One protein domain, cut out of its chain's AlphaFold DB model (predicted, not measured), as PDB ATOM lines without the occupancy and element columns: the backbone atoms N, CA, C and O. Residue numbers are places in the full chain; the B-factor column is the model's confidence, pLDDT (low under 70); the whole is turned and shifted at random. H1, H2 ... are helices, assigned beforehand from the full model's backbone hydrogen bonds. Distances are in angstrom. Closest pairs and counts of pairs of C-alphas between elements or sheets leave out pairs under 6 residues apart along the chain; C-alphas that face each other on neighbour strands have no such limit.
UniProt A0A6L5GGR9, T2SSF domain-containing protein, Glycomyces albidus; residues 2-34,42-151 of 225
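Overview. This is residues 2 to 34 and 42 to 151 of the 225 residues of the protein "T2SSF domain-containing protein" of Glycomyces albidus (UniProt A0A6L5GGR9). One very long helix, H3, makes a rod; H2 folds back beside its first part, H4, H5 and H6 pack round its last part, and residues 2 to 12, with H1, stick out sideways. The printed part has 143 residues with six named helices, H1 to H6 in chain order, and no named strand: all helix. It is extended, with a radius of gyration of the C-alphas of 24.0 A and spans of 77 by 38 by 22 A.

Along the chain. Find C-alpha 2 at (61.777, -41.523, 23.642), where H1, residues 2 to 10, begins. H2 follows, residues 13 to 34, 31.9 A long. Past the cut, H3 runs 72.7 A from C-alpha 42 at (63.487, 8.130, 26.748) to residue 91. Next come H4, residues 96 to 106, H5, residues 109 to 127, 27.2 A, and H6, residues 132 to 151, 28.7 A, ending at C-alpha 151 at (52.327, -35.804, 6.849).

Arrangement. Start at the hub, H3: its residues 45 to 63 touch H2, closest at the C-alphas of Ala 17 and Ala 59, 5.6 A, opposite ways at a shallow tilt of 12 degrees. Its residues 80 to 91 touch H6, closest at the C-alphas of Ala 87 and Cys 136, 4.9 A. H3, H4, H5 and H6 form an up and down bundle, each running against the one before. H5 has a kink of 27 degrees near residue 116. Every O i to N i+4 pair is within hydrogen-bond range in H1, H3 and H6; H2 has 17 of 18, H4 5 of 7, H5 13 of 15.

Size, cuts and confidence. The C-alphas farthest apart, of Tyr 34 and Gly 129, are 77.9 A apart. Residues 35 to 41 are cut out, leaving 11.1 A between C-alphas 34 and 42. The links printed whole are tight. Look for pLDDT under 70 in residues 2 to 34, 42 to 59 and 61 to 64.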
ATOM      1  N   THR A   2      62.196 -41.923  25.003       43.44
ATOM      2  CA  THR A   2      61.777 -41.523  23.642       43.44
ATOM      3  C   THR A   2      60.384 -40.876  23.572       43.44
ATOM      4  O   THR A   2      60.129 -40.061  22.690       43.44
ATOM      5  N   ALA A   3      59.498 -41.140  24.542       37.97
ATOM      6  CA  ALA A   3      58.143 -40.571  24.577       37.97
ATOM      7  C   ALA A   3      58.097 -39.069  24.945       37.97
ATOM      8  O   ALA A   3      57.267 -38.332  24.421       37.97
ATOM      9  N   ILE A   4      59.021 -38.591  25.791       41.66
ATOM     10  CA  ILE A   4      59.079 -37.182  26.236       41.66
ATOM     11  C   ILE A   4      59.705 -36.292  25.146       41.66
ATOM     12  O   ILE A   4      59.235 -35.183  24.900       41.66
ATOM     13  N   ALA A   5      60.702 -36.812  24.418       43.66
ATOM     14  CA  ALA A   5      61.287 -36.140  23.256       43.66
ATOM     15  C   ALA A   5      60.284 -36.021  22.093       43.66
ATOM     16  O   ALA A   5      60.221 -34.983  21.435       43.66
ATOM     17  N   ASN A   6      59.437 -37.039  21.890       41.06
ATOM     18  CA  ASN A   6      58.381 -36.989  20.878       41.06
ATOM     19  C   ASN A   6      57.273 -35.983  21.254       41.06
ATOM     20  O   ASN A   6      56.811 -35.221  20.405       41.06
ATOM     21  N   ALA A   7      56.926 -35.879  22.545       36.28
ATOM     22  CA  ALA A   7      55.953 -34.903  23.045       36.28
ATOM     23  C   ALA A   7      56.413 -33.436  22.885       36.28
ATOM     24  O   ALA A   7      55.592 -32.554  22.627       36.28
ATOM     25  N   LEU A   8      57.722 -33.172  22.967       42.78
ATOM     26  CA  LEU A   8      58.313 -31.840  22.757       42.78
ATOM     27  C   LEU A   8      58.296 -31.388  21.288       42.78
ATOM     28  O   LEU A   8      58.249 -30.188  21.013       42.78
ATOM     29  N   ILE A   9      58.279 -32.325  20.338       46.38
ATOM     30  CA  ILE A   9      58.329 -32.025  18.898       46.38
ATOM     31  C   ILE A   9      56.920 -31.822  18.313       46.38
ATOM     32  O   ILE A   9      56.743 -31.028  17.385       46.38
ATOM     33  N   THR A  10      55.889 -32.459  18.884       44.75
ATOM     34  CA  THR A  10      54.494 -32.306  18.419       44.75
ATOM     35  C   THR A  10      53.708 -31.200  19.145       44.75
ATOM     36  O   THR A  10      52.699 -30.714  18.627       44.75
ATOM     37  N   TYR A  11      54.176 -30.740  20.311       41.34
ATOM     38  CA  TYR A  11      53.511 -29.740  21.155       41.34
ATOM     39  C   TYR A  11      54.503 -28.593  21.442       41.34
ATOM     40  O   TYR A  11      55.238 -28.611  22.416       41.34
ATOM     41  N   ARG A  12      54.627 -27.541  20.631       44.78
ATOM     42  CA  ARG A  12      53.761 -26.359  20.725       44.78
ATOM     43  C   ARG A  12      54.286 -25.267  19.763       44.78
ATOM     44  O   ARG A  12      55.234 -24.566  20.097       44.78
ATOM     45  N   PRO A  13      53.591 -24.942  18.660       46.12
ATOM     46  CA  PRO A  13      53.722 -23.611  18.049       46.12
ATOM     47  C   PRO A  13      53.222 -22.491  18.990       46.12
ATOM     48  O   PRO A  13      53.436 -21.310  18.740       46.12
ATOM     49  N   LYS A  14      52.553 -22.855  20.098       46.56
ATOM     50  CA  LYS A  14      52.106 -21.931  21.145       46.56
ATOM     51  C   LYS A  14      53.246 -21.459  22.071       46.56
ATOM     52  O   LYS A  14      53.098 -20.381  22.632       46.56
ATOM     53  N   THR A  15      54.356 -22.199  22.231       43.88
ATOM     54  CA  THR A  15      55.481 -21.800  23.111       43.88
ATOM     55  C   THR A  15      56.478 -20.881  22.449       43.88
ATOM     56  O   THR A  15      57.089 -20.106  23.163       43.88
ATOM     57  N   THR A  16      56.639 -20.903  21.128       47.66
ATOM     58  CA  THR A  16      57.523 -19.937  20.460       47.66
ATOM     59  C   THR A  16      56.897 -18.546  20.462       47.66
ATOM     60  O   THR A  16      57.562 -17.584  20.814       47.66
ATOM     61  N   ALA A  17      55.590 -18.434  20.198       45.53
ATOM     62  CA  ALA A  17      54.868 -17.164  20.316       45.53
ATOM     63  C   ALA A  17      54.758 -16.682  21.776       45.53
ATOM     64  O   ALA A  17      54.951 -15.501  22.044       45.53
ATOM     65  N   ALA A  18      54.486 -17.590  22.723       46.91
ATOM     66  CA  ALA A  18      54.494 -17.248  24.146       46.91
ATOM     67  C   ALA A  18      55.907 -16.910  24.640       46.91
ATOM     68  O   ALA A  18      56.052 -15.997  25.431       46.91
ATOM     69  N   GLY A  19      56.941 -17.584  24.137       48.12
ATOM     70  CA  GLY A  19      58.343 -17.336  24.467       48.12
ATOM     71  C   GLY A  19      58.841 -16.007  23.916       48.12
ATOM     72  O   GLY A  19      59.531 -15.298  24.627       48.12
ATOM     73  N   VAL A  20      58.424 -15.614  22.709       51.97
ATOM     74  CA  VAL A  20      58.716 -14.284  22.146       51.97
ATOM     75  C   VAL A  20      57.980 -13.189  22.918       51.97
ATOM     76  O   VAL A  20      58.586 -12.175  23.241       51.97
ATOM     77  N   ALA A  21      56.710 -13.395  23.281       48.25
ATOM     78  CA  ALA A  21      55.962 -12.434  24.094       48.25
ATOM     79  C   ALA A  21      56.528 -12.307  25.518       48.25
ATOM     80  O   ALA A  21      56.596 -11.209  26.061       48.25
ATOM     81  N   LEU A  22      56.965 -13.418  26.109       53.06
ATOM     82  CA  LEU A  22      57.527 -13.468  27.457       53.06
ATOM     83  C   LEU A  22      58.966 -12.932  27.471       53.06
ATOM     84  O   LEU A  22      59.313 -12.195  28.381       53.06
ATOM     85  N   ALA A  23      59.757 -13.177  26.422       54.47
ATOM     86  CA  ALA A  23      61.053 -12.531  26.218       54.47
ATOM     87  C   ALA A  23      60.899 -11.022  25.996       54.47
ATOM     88  O   ALA A  23      61.624 -10.257  26.615       54.47
ATOM     89  N   ALA A  24      59.924 -10.580  25.193       51.03
ATOM     90  CA  ALA A  24      59.634  -9.158  24.992       51.03
ATOM     91  C   ALA A  24      59.151  -8.475  26.283       51.03
ATOM     92  O   ALA A  24      59.580  -7.364  26.584       51.03
ATOM     93  N   ALA A  25      58.311  -9.148  27.077       48.38
ATOM     94  CA  ALA A  25      57.849  -8.651  28.372       48.38
ATOM     95  C   ALA A  25      58.978  -8.598  29.414       48.38
ATOM     96  O   ALA A  25      59.075  -7.623  30.156       48.38
ATOM     97  N   LEU A  26      59.861  -9.603  29.444       57.16
ATOM     98  CA  LEU A  26      61.043  -9.616  30.309       57.16
ATOM     99  C   LEU A  26      62.056  -8.545  29.895       57.16
ATOM    100  O   LEU A  26      62.599  -7.874  30.766       57.16
ATOM    101  N   LEU A  27      62.261  -8.324  28.592       57.00
ATOM    102  CA  LEU A  27      63.108  -7.241  28.091       57.00
ATOM    103  C   LEU A  27      62.533  -5.877  28.491       57.00
ATOM    104  O   LEU A  27      63.265  -5.030  28.990       57.00
ATOM    105  N   ALA A  28      61.220  -5.680  28.332       52.28
ATOM    106  CA  ALA A  28      60.536  -4.448  28.718       52.28
ATOM    107  C   ALA A  28      60.606  -4.191  30.235       52.28
ATOM    108  O   ALA A  28      60.852  -3.062  30.655       52.28
ATOM    109  N   ALA A  29      60.448  -5.235  31.056       52.09
ATOM    110  CA  ALA A  29      60.593  -5.149  32.507       52.09
ATOM    111  C   ALA A  29      62.043  -4.852  32.929       52.09
ATOM    112  O   ALA A  29      62.274  -4.047  33.830       52.09
ATOM    113  N   TRP A  30      63.026  -5.439  32.242       56.00
ATOM    114  CA  TRP A  30      64.449  -5.201  32.488       56.00
ATOM    115  C   TRP A  30      64.877  -3.776  32.091       56.00
ATOM    116  O   TRP A  30      65.549  -3.087  32.857       56.00
ATOM    117  N   LEU A  31      64.390  -3.273  30.952       51.22
ATOM    118  CA  LEU A  31      64.594  -1.892  30.491       51.22
ATOM    119  C   LEU A  31      63.898  -0.854  31.383       51.22
ATOM    120  O   LEU A  31      64.437   0.230  31.598       51.22
ATOM    121  N   ALA A  32      62.738  -1.189  31.954       52.59
ATOM    122  CA  ALA A  32      62.102  -0.363  32.978       52.59
ATOM    123  C   ALA A  32      62.939  -0.297  34.271       52.59
ATOM    124  O   ALA A  32      62.931   0.734  34.939       52.59
ATOM    125  N   GLY A  33      63.710  -1.344  34.590       50.34
ATOM    126  CA  GLY A  33      64.689  -1.349  35.685       50.34
ATOM    127  C   GLY A  33      65.938  -0.497  35.412       50.34
ATOM    128  O   GLY A  33      66.474   0.114  36.333       50.34
ATOM    129  N   TYR A  34      66.352  -0.356  34.145       49.50
ATOM    130  CA  TYR A  34      67.494   0.479  33.721       49.50
ATOM    131  C   TYR A  34      67.243   1.998  33.862       49.50
ATOM    132  O   TYR A  34      68.154   2.808  33.686       49.50
ATOM    133  N   PRO A  42      64.705   8.026  27.562       61.19
ATOM    134  CA  PRO A  42      63.487   8.130  26.748       61.19
ATOM    135  C   PRO A  42      63.622   7.497  25.357       61.19
ATOM    136  O   PRO A  42      62.696   6.837  24.887       61.19
ATOM    137  N   LEU A  43      64.776   7.668  24.702       60.41
ATOM    138  CA  LEU A  43      65.012   7.152  23.349       60.41
ATOM    139  C   LEU A  43      65.179   5.629  23.353       60.41
ATOM    140  O   LEU A  43      64.587   4.954  22.516       60.41
ATOM    141  N   ALA A  44      65.895   5.086  24.341       59.19
ATOM    142  CA  ALA A  44      66.031   3.641  24.527       59.19
ATOM    143  C   ALA A  44      64.689   2.964  24.878       59.19
ATOM    144  O   ALA A  44      64.403   1.857  24.426       59.19
ATOM    145  N   ALA A  45      63.829   3.638  25.652       58.84
ATOM    146  CA  ALA A  45      62.484   3.144  25.943       58.84
ATOM    147  C   ALA A  45      61.580   3.155  24.697       58.84
ATOM    148  O   ALA A  45      60.836   2.200  24.471       58.84
ATOM    149  N   ALA A  46      61.661   4.199  23.865       62.06
ATOM    150  CA  ALA A  46      60.883   4.298  22.632       62.06
ATOM    151  C   ALA A  46      61.291   3.236  21.594       62.06
ATOM    152  O   ALA A  46      60.425   2.617  20.973       62.06
ATOM    153  N   THR A  47      62.590   2.968  21.436       60.03
ATOM    154  CA  THR A  47      63.088   1.939  20.507       60.03
ATOM    155  C   THR A  47      62.745   0.531  20.983       60.03
ATOM    156  O   THR A  47      62.258  -0.278  20.192       60.03
ATOM    157  N   ALA A  48      62.897   0.247  22.279       62.06
ATOM    158  CA  ALA A  48      62.463  -1.019  22.860       62.06
ATOM    159  C   ALA A  48      60.952  -1.246  22.695       62.06
ATOM    160  O   ALA A  48      60.534  -2.347  22.335       62.06
ATOM    161  N   ALA A  49      60.135  -0.208  22.898       61.47
ATOM    162  CA  ALA A  49      58.692  -0.278  22.691       61.47
ATOM    163  C   ALA A  49      58.329  -0.532  21.219       61.47
ATOM    164  O   ALA A  49      57.459  -1.357  20.944       61.47
ATOM    165  N   ALA A  50      59.017   0.109  20.270       63.12
ATOM    166  CA  ALA A  50      58.805  -0.112  18.840       63.12
ATOM    167  C   ALA A  50      59.171  -1.548  18.420       63.12
ATOM    168  O   ALA A  50      58.390  -2.214  17.741       63.12
ATOM    169  N   ILE A  51      60.317  -2.061  18.882       63.69
ATOM    170  CA  ILE A  51      60.746  -3.443  18.620       63.69
ATOM    171  C   ILE A  51      59.753  -4.435  19.244       63.69
ATOM    172  O   ILE A  51      59.299  -5.362  18.570       63.69
ATOM    173  N   ALA A  52      59.347  -4.220  20.499       63.47
ATOM    174  CA  ALA A  52      58.355  -5.054  21.174       63.47
ATOM    175  C   ALA A  52      56.996  -5.034  20.454       63.47
ATOM    176  O   ALA A  52      56.387  -6.089  20.282       63.47
ATOM    177  N   ALA A  53      56.544  -3.870  19.977       65.94
ATOM    178  CA  ALA A  53      55.306  -3.736  19.212       65.94
ATOM    179  C   ALA A  53      55.371  -4.491  17.877       65.94
ATOM    180  O   ALA A  53      54.421  -5.192  17.523       65.94
ATOM    181  N   VAL A  54      56.502  -4.426  17.166       64.94
ATOM    182  CA  VAL A  54      56.712  -5.166  15.912       64.94
ATOM    183  C   VAL A  54      56.710  -6.676  16.154       64.94
ATOM    184  O   VAL A  54      56.000  -7.404  15.458       64.94
ATOM    185  N   TYR A  55      57.435  -7.170  17.164       63.38
ATOM    186  CA  TYR A  55      57.430  -8.599  17.495       63.38
ATOM    187  C   TYR A  55      56.073  -9.072  18.030       63.38
ATOM    188  O   TYR A  55      55.657 -10.187  17.710       63.38
ATOM    189  N   ALA A  56      55.345  -8.238  18.776       66.88
ATOM    190  CA  ALA A  56      53.983  -8.536  19.217       66.88
ATOM    191  C   ALA A  56      53.016  -8.616  18.027       66.88
ATOM    192  O   ALA A  56      52.273  -9.589  17.911       66.88
ATOM    193  N   ALA A  57      53.071  -7.663  17.093       64.88
ATOM    194  CA  ALA A  57      52.277  -7.690  15.868       64.88
ATOM    195  C   ALA A  57      52.619  -8.909  14.990       64.88
ATOM    196  O   ALA A  57      51.722  -9.599  14.494       64.88
ATOM    197  N   ALA A  58      53.903  -9.249  14.854       65.50
ATOM    198  CA  ALA A  58      54.353 -10.452  14.155       65.50
ATOM    199  C   ALA A  58      53.870 -11.740  14.850       65.50
ATOM    200  O   ALA A  58      53.408 -12.673  14.191       65.50
ATOM    201  N   ALA A  59      53.902 -11.793  16.183       65.12
ATOM    202  CA  ALA A  59      53.409 -12.930  16.956       65.12
ATOM    203  C   ALA A  59      51.885 -13.082  16.845       65.12
ATOM    204  O   ALA A  59      51.389 -14.201  16.684       65.12
ATOM    205  N   VAL A  60      51.136 -11.977  16.881       70.75
ATOM    206  CA  VAL A  60      49.674 -11.965  16.723       70.75
ATOM    207  C   VAL A  60      49.286 -12.405  15.317       70.75
ATOM    208  O   VAL A  60      48.452 -13.298  15.171       70.75
ATOM    209  N   THR A  61      49.926 -11.867  14.279       67.62
ATOM    210  CA  THR A  61      49.661 -12.259  12.885       67.62
ATOM    211  C   THR A  61      50.046 -13.714  12.617       67.62
ATOM    212  O   THR A  61      49.275 -14.447  11.992       67.62
ATOM    213  N   ALA A  62      51.179 -14.190  13.143       69.00
ATOM    214  CA  ALA A  62      51.569 -15.596  13.062       69.00
ATOM    215  C   ALA A  62      50.580 -16.510  13.803       69.00
ATOM    216  O   ALA A  62      50.205 -17.563  13.281       69.00
ATOM    217  N   ARG A  63      50.106 -16.101  14.987       68.75
ATOM    218  CA  ARG A  63      49.099 -16.837  15.764       68.75
ATOM    219  C   ARG A  63      47.761 -16.880  15.035       68.75
ATOM    220  O   ARG A  63      47.182 -17.957  14.929       68.75
ATOM    221  N   HIS A  64      47.310 -15.755  14.489       69.75
ATOM    222  CA  HIS A  64      46.078 -15.669  13.711       69.75
ATOM    223  C   HIS A  64      46.148 -16.585  12.486       69.75
ATOM    224  O   HIS A  64      45.296 -17.448  12.297       69.75
ATOM    225  N   ARG A  65      47.241 -16.503  11.714       74.69
ATOM    226  CA  ARG A  65      47.487 -17.398  10.572       74.69
ATOM    227  C   ARG A  65      47.536 -18.866  10.993       74.69
ATOM    228  O   ARG A  65      47.006 -19.713  10.283       74.69
ATOM    229  N   ALA A  66      48.142 -19.189  12.135       72.75
ATOM    230  CA  ALA A  66      48.193 -20.557  12.642       72.75
ATOM    231  C   ALA A  66      46.811 -21.085  13.060       72.75
ATOM    232  O   ALA A  66      46.524 -22.258  12.828       72.75
ATOM    233  N   LEU A  67      45.957 -20.238  13.644       77.06
ATOM    234  CA  LEU A  67      44.580 -20.590  14.001       77.06
ATOM    235  C   LEU A  67      43.727 -20.814  12.751       77.06
ATOM    236  O   LEU A  67      43.100 -21.864  12.641       77.06
ATOM    237  N   CYS A  68      43.783 -19.908  11.771       81.88
ATOM    238  CA  CYS A  68      43.088 -20.085  10.493       81.88
ATOM    239  C   CYS A  68      43.559 -21.349   9.762       81.88
ATOM    240  O   CYS A  68      42.743 -22.121   9.272       81.88
ATOM    241  N   ARG A  69      44.874 -21.616   9.740       79.56
ATOM    242  CA  ARG A  69      45.429 -22.846   9.147       79.56
ATOM    243  C   ARG A  69      44.963 -24.108   9.871       79.56
ATOM    244  O   ARG A  69      44.804 -25.132   9.220       79.56
ATOM    245  N   ARG A  70      44.782 -24.062  11.194       81.25
ATOM    246  CA  ARG A  70      44.240 -25.194  11.962       81.25
ATOM    247  C   ARG A  70      42.782 -25.448  11.614       81.25
ATOM    248  O   ARG A  70      42.482 -26.568  11.232       81.25
ATOM    249  N   ARG A  71      41.947 -24.405  11.641       82.38
ATOM    250  CA  ARG A  71      40.535 -24.504  11.250       82.38
ATOM    251  C   ARG A  71      40.376 -25.058   9.842       82.38
ATOM    252  O   ARG A  71      39.646 -26.014   9.651       82.38
ATOM    253  N   ARG A  72      41.154 -24.545   8.884       84.00
ATOM    254  CA  ARG A  72      41.129 -25.047   7.505       84.00
ATOM    255  C   ARG A  72      41.526 -26.522   7.415       84.00
ATOM    256  O   ARG A  72      40.836 -27.284   6.764       84.00
ATOM    257  N   ARG A  73      42.573 -26.953   8.128       83.56
ATOM    258  CA  ARG A  73      42.974 -28.375   8.177       83.56
ATOM    259  C   ARG A  73      41.925 -29.273   8.832       83.56
ATOM    260  O   ARG A  73      41.819 -30.433   8.459       83.56
ATOM    261  N   GLU A  74      41.232 -28.779   9.852       86.62
ATOM    262  CA  GLU A  74      40.138 -29.500  10.511       86.62
ATOM    263  C   GLU A  74      38.934 -29.619   9.568       86.62
ATOM    264  O   GLU A  74      38.422 -30.720   9.398       86.62
ATOM    265  N   ALA A  75      38.581 -28.542   8.862       86.38
ATOM    266  CA  ALA A  75      37.541 -28.539   7.837       86.38
ATOM    267  C   ALA A  75      37.875 -29.454   6.645       86.38
ATOM    268  O   ALA A  75      37.026 -30.230   6.224       86.38
ATOM    269  N   ASP A  76      39.116 -29.434   6.146       84.62
ATOM    270  CA  ASP A  76      39.571 -30.313   5.056       84.62
ATOM    271  C   ASP A  76      39.495 -31.801   5.452       84.62
ATOM    272  O   ASP A  76      39.211 -32.661   4.618       84.62
ATOM    273  N   ARG A  77      39.753 -32.123   6.730       86.69
ATOM    274  CA  ARG A  77      39.615 -33.489   7.261       86.69
ATOM    275  C   ARG A  77      38.157 -33.902   7.380       86.69
ATOM    276  O   ARG A  77      37.814 -34.960   6.873       86.69
ATOM    277  N   ALA A  78      37.325 -33.052   7.981       87.19
ATOM    278  CA  ALA A  78      35.893 -33.299   8.097       87.19
ATOM    279  C   ALA A  78      35.248 -33.491   6.715       87.19
ATOM    280  O   ALA A  78      34.534 -34.460   6.509       87.19
ATOM    281  N   ALA A  79      35.602 -32.658   5.731       86.62
ATOM    282  CA  ALA A  79      35.153 -32.823   4.351       86.62
ATOM    283  C   ALA A  79      35.568 -34.180   3.755       86.62
ATOM    284  O   ALA A  79      34.759 -34.835   3.106       86.62
ATOM    285  N   ALA A  80      36.806 -34.634   3.981       87.44
ATOM    286  CA  ALA A  80      37.253 -35.945   3.505       87.44
ATOM    287  C   ALA A  80      36.480 -37.107   4.154       87.44
ATOM    288  O   ALA A  80      36.166 -38.083   3.470       87.44
ATOM    289  N   ASP A  81      36.149 -36.992   5.442       88.81
ATOM    290  CA  ASP A  81      35.334 -37.976   6.157       88.81
ATOM    291  C   ASP A  81      33.894 -37.996   5.623       88.81
ATOM    292  O   ASP A  81      33.363 -39.076   5.354       88.81
ATOM    293  N   THR A  82      33.296 -36.830   5.347       88.62
ATOM    294  CA  THR A  82      31.966 -36.733   4.725       88.62
ATOM    295  C   THR A  82      31.948 -37.328   3.314       88.62
ATOM    296  O   THR A  82      31.033 -38.075   2.980       88.62
ATOM    297  N   VAL A  83      32.975 -37.085   2.484       88.31
ATOM    298  CA  VAL A  83      33.089 -37.724   1.154       88.31
ATOM    299  C   VAL A  83      33.212 -39.242   1.276       88.31
ATOM    300  O   VAL A  83      32.601 -39.974   0.501       88.31
ATOM    301  N   ALA A  84      33.986 -39.735   2.246       88.31
ATOM    302  CA  ALA A  84      34.123 -41.169   2.479       88.31
ATOM    303  C   ALA A  84      32.802 -41.806   2.946       88.31
ATOM    304  O   ALA A  84      32.474 -42.909   2.512       88.31
ATOM    305  N   TYR A  85      32.035 -41.105   3.787       88.94
ATOM    306  CA  TYR A  85      30.699 -41.530   4.203       88.94
ATOM    307  C   TYR A  85      29.726 -41.572   3.019       88.94
ATOM    308  O   TYR A  85      29.077 -42.591   2.799       88.94
ATOM    309  N   LEU A  86      29.704 -40.522   2.190       88.62
ATOM    310  CA  LEU A  86      28.913 -40.479   0.958       88.62
ATOM    311  C   LEU A  86      29.276 -41.619   0.001       88.62
ATOM    312  O   LEU A  86      28.392 -42.242  -0.574       88.62
ATOM    313  N   ALA A  87      30.566 -41.933  -0.156       89.12
ATOM    314  CA  ALA A  87      30.997 -43.062  -0.978       89.12
ATOM    315  C   ALA A  87      30.429 -44.399  -0.468       89.12
ATOM    316  O   ALA A  87      30.023 -45.235  -1.274       89.12
ATOM    317  N   ALA A  88      30.383 -44.591   0.854       89.12
ATOM    318  CA  ALA A  88      29.824 -45.791   1.470       89.12
ATOM    319  C   ALA A  88      28.296 -45.872   1.307       89.12
ATOM    320  O   ALA A  88      27.782 -46.938   0.976       89.12
ATOM    321  N   ASP A  89      27.586 -44.756   1.480       90.25
ATOM    322  CA  ASP A  89      26.126 -44.687   1.336       90.25
ATOM    323  C   ASP A  89      25.686 -44.929  -0.122       90.25
ATOM    324  O   ASP A  89      24.792 -45.725  -0.405       90.25
ATOM    325  N   LEU A  90      26.411 -44.348  -1.083       88.69
ATOM    326  CA  LEU A  90      26.224 -44.615  -2.512       88.69
ATOM    327  C   LEU A  90      26.518 -46.075  -2.880       88.69
ATOM    328  O   LEU A  90      25.814 -46.663  -3.698       88.69
ATOM    329  N   ALA A  91      27.552 -46.676  -2.284       87.25
ATOM    330  CA  ALA A  91      27.868 -48.089  -2.490       87.25
ATOM    331  C   ALA A  91      26.800 -49.021  -1.888       87.25
ATOM    332  O   ALA A  91      26.603 -50.123  -2.396       87.25
ATOM    333  N   ALA A  92      26.086 -48.573  -0.850       90.38
ATOM    334  CA  ALA A  92      24.924 -49.261  -0.292       90.38
ATOM    335  C   ALA A  92      23.659 -49.129  -1.167       90.38
ATOM    336  O   ALA A  92      22.642 -49.755  -0.870       90.38
ATOM    337  N   GLY A  93      23.726 -48.358  -2.259       86.88
ATOM    338  CA  GLY A  93      22.630 -48.168  -3.208       86.88
ATOM    339  C   GLY A  93      21.729 -46.974  -2.897       86.88
ATOM    340  O   GLY A  93      20.656 -46.863  -3.492       86.88
ATOM    341  N   THR A  94      22.129 -46.083  -1.985       88.00
ATOM    342  CA  THR A  94      21.387 -44.846  -1.724       88.00
ATOM    343  C   THR A  94      21.440 -43.926  -2.947       88.00
ATOM    344  O   THR A  94      22.475 -43.783  -3.598       88.00
ATOM    345  N   ASP A  95      20.307 -43.291  -3.260       86.75
ATOM    346  CA  ASP A  95      20.215 -42.306  -4.338       86.75
ATOM    347  C   ASP A  95      21.201 -41.133  -4.113       86.75
ATOM    348  O   ASP A  95      21.216 -40.558  -3.015       86.75
ATOM    349  N   PRO A  96      22.006 -40.735  -5.120       82.56
ATOM    350  CA  PRO A  96      23.030 -39.706  -4.955       82.56
ATOM    351  C   PRO A  96      22.510 -38.337  -4.541       82.56
ATOM    352  O   PRO A  96      23.176 -37.642  -3.771       82.56
ATOM    353  N   VAL A  97      21.332 -37.945  -5.029       83.94
ATOM    354  CA  VAL A  97      20.737 -36.647  -4.697       83.94
ATOM    355  C   VAL A  97      20.315 -36.642  -3.232       83.94
ATOM    356  O   VAL A  97      20.596 -35.690  -2.504       83.94
ATOM    357  N   ARG A  98      19.709 -37.741  -2.768       86.06
ATOM    358  CA  ARG A  98      19.309 -37.908  -1.369       86.06
ATOM    359  C   ARG A  98      20.499 -37.970  -0.410       86.06
ATOM    360  O   ARG A  98      20.459 -37.312   0.628       86.06
ATOM    361  N   ALA A  99      21.538 -38.733  -0.749       85.38
ATOM    362  CA  ALA A  99      22.743 -38.848   0.071       85.38
ATOM    363  C   ALA A  99      23.444 -37.486   0.219       85.38
ATOM    364  O   ALA A  99      23.825 -37.088   1.320       85.38
ATOM    365  N   LEU A 100      23.547 -36.724  -0.875       84.38
ATOM    366  CA  LEU A 100      24.149 -35.394  -0.859       84.38
ATOM    367  C   LEU A 100      23.329 -34.387  -0.041       84.38
ATOM    368  O   LEU A 100      23.905 -33.667   0.771       84.38
ATOM    369  N   ALA A 101      22.004 -34.371  -0.205       86.06
ATOM    370  CA  ALA A 101      21.119 -33.502   0.571       86.06
ATOM    371  C   ALA A 101      21.190 -33.790   2.082       86.06
ATOM    372  O   ALA A 101      21.051 -32.879   2.894       86.06
ATOM    373  N   ALA A 102      21.438 -35.046   2.470       85.62
ATOM    374  CA  ALA A 102      21.634 -35.421   3.868       85.62
ATOM    375  C   ALA A 102      22.987 -34.952   4.435       85.62
ATOM    376  O   ALA A 102      23.079 -34.684   5.629       85.62
ATOM    377  N   ALA A 103      24.020 -34.836   3.597       84.19
ATOM    378  CA  ALA A 103      25.367 -34.430   4.003       84.19
ATOM    379  C   ALA A 103      25.615 -32.910   3.936       84.19
ATOM    380  O   ALA A 103      26.544 -32.412   4.570       84.19
ATOM    381  N   GLU A 104      24.810 -32.171   3.169       82.56
ATOM    382  CA  GLU A 104      24.928 -30.717   2.985       82.56
ATOM    383  C   GLU A 104      24.915 -29.901   4.299       82.56
ATOM    384  O   GLU A 104      25.736 -28.988   4.420       82.56
ATOM    385  N   PRO A 105      24.088 -30.225   5.318       82.75
ATOM    386  CA  PRO A 105      24.063 -29.486   6.586       82.75
ATOM    387  C   PRO A 105      25.341 -29.626   7.424       82.75
ATOM    388  O   PRO A 105      25.679 -28.717   8.181       82.75
ATOM    389  N   ASP A 106      26.046 -30.752   7.291       80.88
ATOM    390  CA  ASP A 106      27.238 -31.074   8.085       80.88
ATOM    391  C   ASP A 106      28.533 -30.551   7.444       80.88
ATOM    392  O   ASP A 106      29.631 -30.741   7.982       80.88
ATOM    393  N   TRP A 107      28.439 -29.878   6.291       80.94
ATOM    394  CA  TRP A 107      29.618 -29.389   5.595       80.94
ATOM    395  C   TRP A 107      30.240 -28.179   6.311       80.94
ATOM    396  O   TRP A 107      29.564 -27.173   6.545       80.94
ATOM    397  N   PRO A 108      31.544 -28.205   6.641       80.25
ATOM    398  CA  PRO A 108      32.181 -27.060   7.271       80.25
ATOM    399  C   PRO A 108      32.297 -25.901   6.274       80.25
ATOM    400  O   PRO A 108      32.775 -26.083   5.150       80.25
ATOM    401  N   ALA A 109      31.925 -24.691   6.703       81.44
ATOM    402  CA  ALA A 109      31.932 -23.488   5.863       81.44
ATOM    403  C   ALA A 109      33.309 -23.213   5.229       81.44
ATOM    404  O   ALA A 109      33.411 -22.739   4.098       81.44
ATOM    405  N   GLU A 110      34.398 -23.549   5.927       81.00
ATOM    406  CA  GLU A 110      35.760 -23.395   5.417       81.00
ATOM    407  C   GLU A 110      36.132 -24.380   4.289       81.00
ATOM    408  O   GLU A 110      37.139 -24.155   3.612       81.00
ATOM    409  N   ALA A 111      35.345 -25.440   4.062       82.50
ATOM    410  CA  ALA A 111      35.550 -26.431   3.001       82.50
ATOM    411  C   ALA A 111      34.549 -26.300   1.838       82.50
ATOM    412  O   ALA A 111      34.431 -27.220   1.025       82.50
ATOM    413  N   GLU A 112      33.847 -25.170   1.721       84.81
ATOM    414  CA  GLU A 112      32.816 -24.950   0.694       84.81
ATOM    415  C   GLU A 112      33.339 -25.158  -0.737       84.81
ATOM    416  O   GLU A 112      32.662 -25.740  -1.580       84.81
ATOM    417  N   ALA A 113      34.594 -24.787  -1.011       83.75
ATOM    418  CA  ALA A 113      35.215 -25.039  -2.313       83.75
ATOM    419  C   ALA A 113      35.291 -26.541  -2.658       83.75
ATOM    420  O   ALA A 113      35.163 -26.920  -3.822       83.75
ATOM    421  N   THR A 114      35.489 -27.403  -1.657       83.38
ATOM    422  CA  THR A 114      35.506 -28.862  -1.826       83.38
ATOM    423  C   THR A 114      34.090 -29.404  -2.029       83.38
ATOM    424  O   THR A 114      33.899 -30.236  -2.913       83.38
ATOM    425  N   ALA A 115      33.095 -28.889  -1.294       85.31
ATOM    426  CA  ALA A 115      31.683 -29.229  -1.511       85.31
ATOM    427  C   ALA A 115      31.216 -28.843  -2.914       85.31
ATOM    428  O   ALA A 115      30.594 -29.652  -3.595       85.31
ATOM    429  N   ALA A 116      31.539 -27.631  -3.370       86.81
ATOM    430  CA  ALA A 116      31.172 -27.154  -4.699       86.81
ATOM    431  C   ALA A 116      31.768 -28.041  -5.804       86.81
ATOM    432  O   ALA A 116      31.070 -28.416  -6.746       86.81
ATOM    433  N   ARG A 117      33.039 -28.448  -5.658       86.25
ATOM    434  CA  ARG A 117      33.692 -29.396  -6.575       86.25
ATOM    435  C   ARG A 117      33.005 -30.761  -6.566       86.25
ATOM    436  O   ARG A 117      32.725 -31.288  -7.637       86.25
ATOM    437  N   LEU A 118      32.689 -31.303  -5.389       87.38
ATOM    438  CA  LEU A 118      31.958 -32.567  -5.260       87.38
ATOM    439  C   LEU A 118      30.575 -32.491  -5.920       87.38
ATOM    440  O   LEU A 118      30.246 -33.368  -6.712       87.38
ATOM    441  N   ARG A 119      29.807 -31.427  -5.650       88.88
ATOM    442  CA  ARG A 119      28.511 -31.154  -6.293       88.88
ATOM    443  C   ARG A 119      28.643 -31.186  -7.809       88.88
ATOM    444  O   ARG A 119      27.953 -31.961  -8.457       88.88
ATOM    445  N   SER A 120      29.590 -30.421  -8.357       88.31
ATOM    446  CA  SER A 120      29.817 -30.382  -9.805       88.31
ATOM    447  C   SER A 120      30.195 -31.752 -10.381       88.31
ATOM    448  O   SER A 120      29.663 -32.149 -11.412       88.31
ATOM    449  N   ALA A 121      31.048 -32.513  -9.687       86.69
ATOM    450  CA  ALA A 121      31.459 -33.844 -10.118       86.69
ATOM    451  C   ALA A 121      30.293 -34.845 -10.104       86.69
ATOM    452  O   ALA A 121      30.183 -35.657 -11.018       86.69
ATOM    453  N   LEU A 122      29.416 -34.779  -9.097       86.19
ATOM    454  CA  LEU A 122      28.237 -35.642  -8.995       86.19
ATOM    455  C   LEU A 122      27.170 -35.298 -10.035       86.19
ATOM    456  O   LEU A 122      26.585 -36.213 -10.606       86.19
ATOM    457  N   THR A 123      26.950 -34.014 -10.330       87.44
ATOM    458  CA  THR A 123      26.061 -33.596 -11.426       87.44
ATOM    459  C   THR A 123      26.565 -34.134 -12.763       87.44
ATOM    460  O   THR A 123      25.822 -34.795 -13.477       87.44
ATOM    461  N   ILE A 124      27.859 -33.958 -13.049       87.25
ATOM    462  CA  ILE A 124      28.488 -34.482 -14.269       87.25
ATOM    463  C   ILE A 124      28.383 -36.016 -14.331       87.25
ATOM    464  O   ILE A 124      28.116 -36.578 -15.390       87.25
ATOM    465  N   ALA A 125      28.565 -36.709 -13.203       86.06
ATOM    466  CA  ALA A 125      28.420 -38.161 -13.134       86.06
ATOM    467  C   ALA A 125      26.990 -38.623 -13.430       86.06
ATOM    468  O   ALA A 125      26.815 -39.612 -14.137       86.06
ATOM    469  N   ALA A 126      25.988 -37.906 -12.911       85.44
ATOM    470  CA  ALA A 126      24.582 -38.185 -13.171       85.44
ATOM    471  C   ALA A 126      24.243 -37.999 -14.658       85.44
ATOM    472  O   ALA A 126      23.613 -38.876 -15.245       85.44
ATOM    473  N   ASP A 127      24.744 -36.929 -15.283       86.50
ATOM    474  CA  ASP A 127      24.538 -36.651 -16.710       86.50
ATOM    475  C   ASP A 127      25.192 -37.710 -17.617       86.50
ATOM    476  O   ASP A 127      24.659 -38.060 -18.670       86.50
ATOM    477  N   LEU A 128      26.347 -38.248 -17.206       86.00
ATOM    478  CA  LEU A 128      27.109 -39.262 -17.948       86.00
ATOM    479  C   LEU A 128      26.724 -40.710 -17.597       86.00
ATOM    480  O   LEU A 128      27.283 -41.641 -18.178       86.00
ATOM    481  N   GLY A 129      25.827 -40.924 -16.629       81.62
ATOM    482  CA  GLY A 129      25.505 -42.257 -16.104       81.62
ATOM    483  C   GLY A 129      26.692 -42.965 -15.432       81.62
ATOM    484  O   GLY A 129      26.732 -44.193 -15.361       81.62
ATOM    485  N   ALA A 130      27.689 -42.209 -14.968       83.44
ATOM    486  CA  ALA A 130      28.883 -42.756 -14.343       83.44
ATOM    487  C   ALA A 130      28.591 -43.232 -12.905       83.44
ATOM    488  O   ALA A 130      27.813 -42.600 -12.186       83.44
ATOM    489  N   PRO A 131      29.239 -44.315 -12.432       84.19
ATOM    490  CA  PRO A 131      29.033 -44.825 -11.078       84.19
ATOM    491  C   PRO A 131      29.503 -43.807 -10.025       84.19
ATOM    492  O   PRO A 131      30.696 -43.681  -9.741       84.19
ATOM    493  N   ALA A 132      28.548 -43.097  -9.416       81.88
ATOM    494  CA  ALA A 132      28.795 -42.048  -8.422       81.88
ATOM    495  C   ALA A 132      29.585 -42.555  -7.201       81.88
ATOM    496  O   ALA A 132      30.459 -41.854  -6.690       81.88
ATOM    497  N   ALA A 133      29.343 -43.803  -6.780       84.19
ATOM    498  CA  ALA A 133      30.080 -44.455  -5.698       84.19
ATOM    499  C   ALA A 133      31.594 -44.528  -5.976       84.19
ATOM    500  O   ALA A 133      32.406 -44.214  -5.107       84.19
ATOM    501  N   GLU A 134      31.982 -44.889  -7.202       86.44
ATOM    502  CA  GLU A 134      33.387 -45.012  -7.602       86.44
ATOM    503  C   GLU A 134      34.074 -43.641  -7.676       86.44
ATOM    504  O   GLU A 134      35.225 -43.496  -7.260       86.44
ATOM    505  N   LEU A 135      33.357 -42.616  -8.143       87.94
ATOM    506  CA  LEU A 135      33.836 -41.232  -8.151       87.94
ATOM    507  C   LEU A 135      34.083 -40.704  -6.733       87.94
ATOM    508  O   LEU A 135      35.168 -40.192  -6.452       87.94
ATOM    509  N   CYS A 136      33.119 -40.881  -5.826       85.19
ATOM    510  CA  CYS A 136      33.271 -40.487  -4.423       85.19
ATOM    511  C   CYS A 136      34.397 -41.265  -3.730       85.19
ATOM    512  O   CYS A 136      35.174 -40.671  -2.984       85.19
ATOM    513  N   ARG A 137      34.548 -42.565  -4.015       87.81
ATOM    514  CA  ARG A 137      35.649 -43.383  -3.486       87.81
ATOM    515  C   ARG A 137      37.010 -42.862  -3.945       87.81
ATOM    516  O   ARG A 137      37.886 -42.646  -3.110       87.81
ATOM    517  N   ARG A 138      37.173 -42.592  -5.244       88.00
ATOM    518  CA  ARG A 138      38.410 -42.008  -5.794       88.00
ATOM    519  C   ARG A 138      38.706 -40.638  -5.209       88.00
ATOM    520  O   ARG A 138      39.861 -40.336  -4.921       88.00
ATOM    521  N   LEU A 139      37.682 -39.813  -5.006       87.81
ATOM    522  CA  LEU A 139      37.855 -38.511  -4.376       87.81
ATOM    523  C   LEU A 139      38.280 -38.652  -2.906       87.81
ATOM    524  O   LEU A 139      39.201 -37.962  -2.479       87.81
ATOM    525  N   ALA A 140      37.676 -39.570  -2.148       87.31
ATOM    526  CA  ALA A 140      38.074 -39.860  -0.769       87.31
ATOM    527  C   ALA A 140      39.525 -40.372  -0.681       87.31
ATOM    528  O   ALA A 140      40.282 -39.943   0.193       87.31
ATOM    529  N   GLU A 141      39.931 -41.254  -1.597       89.44
ATOM    530  CA  GLU A 141      41.312 -41.737  -1.720       89.44
ATOM    531  C   GLU A 141      42.274 -40.596  -2.051       89.44
ATOM    532  O   GLU A 141      43.265 -40.411  -1.348       89.44
ATOM    533  N   HIS A 142      41.933 -39.757  -3.032       89.69
ATOM    534  CA  HIS A 142      42.730 -38.590  -3.391       89.69
ATOM    535  C   HIS A 142      42.917 -37.637  -2.200       89.69
ATOM    536  O   HIS A 142      44.035 -37.219  -1.895       89.69
ATOM    537  N   LEU A 143      41.840 -37.333  -1.465       86.44
ATOM    538  CA  LEU A 143      41.906 -36.495  -0.267       86.44
ATOM    539  C   LEU A 143      42.793 -37.128   0.818       86.44
ATOM    540  O   LEU A 143      43.611 -36.428   1.416       86.44
ATOM    541  N   ARG A 144      42.719 -38.445   1.036       87.06
ATOM    542  CA  ARG A 144      43.607 -39.152   1.978       87.06
ATOM    543  C   ARG A 144      45.068 -39.121   1.541       87.06
ATOM    544  O   ARG A 144      45.933 -38.859   2.377       87.06
ATOM    545  N   ASP A 145      45.349 -39.310   0.258       89.38
ATOM    546  CA  ASP A 145      46.708 -39.253  -0.281       89.38
ATOM    547  C   ASP A 145      47.322 -37.865  -0.108       89.38
ATOM    548  O   ASP A 145      48.469 -37.748   0.333       89.38
ATOM    549  N   THR A 146      46.552 -36.796  -0.346       86.31
ATOM    550  CA  THR A 146      47.036 -35.429  -0.089       86.31
ATOM    551  C   THR A 146      47.362 -35.200   1.392       86.31
ATOM    552  O   THR A 146      48.393 -34.601   1.722       86.31
ATOM    553  N   GLN A 147      46.545 -35.734   2.308       84.25
ATOM    554  CA  GLN A 147      46.803 -35.654   3.748       84.25
ATOM    555  C   GLN A 147      48.055 -36.446   4.151       84.25
ATOM    556  O   GLN A 147      48.877 -35.953   4.934       84.25
ATOM    557  N   GLN A 148      48.242 -37.649   3.603       87.50
ATOM    558  CA  GLN A 148      49.430 -38.465   3.852       87.50
ATOM    559  C   GLN A 148      50.694 -37.822   3.281       87.50
ATOM    560  O   GLN A 148      51.724 -37.805   3.956       87.50
ATOM    561  N   ALA A 149      50.630 -37.245   2.079       85.75
ATOM    562  CA  ALA A 149      51.740 -36.518   1.474       85.75
ATOM    563  C   ALA A 149      52.178 -35.340   2.359       85.75
ATOM    564  O   ALA A 149      53.370 -35.179   2.631       85.75
ATOM    565  N   ALA A 150      51.227 -34.580   2.910       82.38
ATOM    566  CA  ALA A 150      51.523 -33.506   3.856       82.38
ATOM    567  C   ALA A 150      52.163 -34.021   5.161       82.38
ATOM    568  O   ALA A 150      53.072 -33.387   5.705       82.38
ATOM    569  N   ALA A 151      51.723 -35.175   5.673       80.44
ATOM    570  CA  ALA A 151      52.327 -35.804   6.849       80.44
ATOM    571  C   ALA A 151      53.767 -36.276   6.575       80.44
ATOM    572  O   ALA A 151      54.663 -36.014   7.381       80.44
TER     573      ALA A 151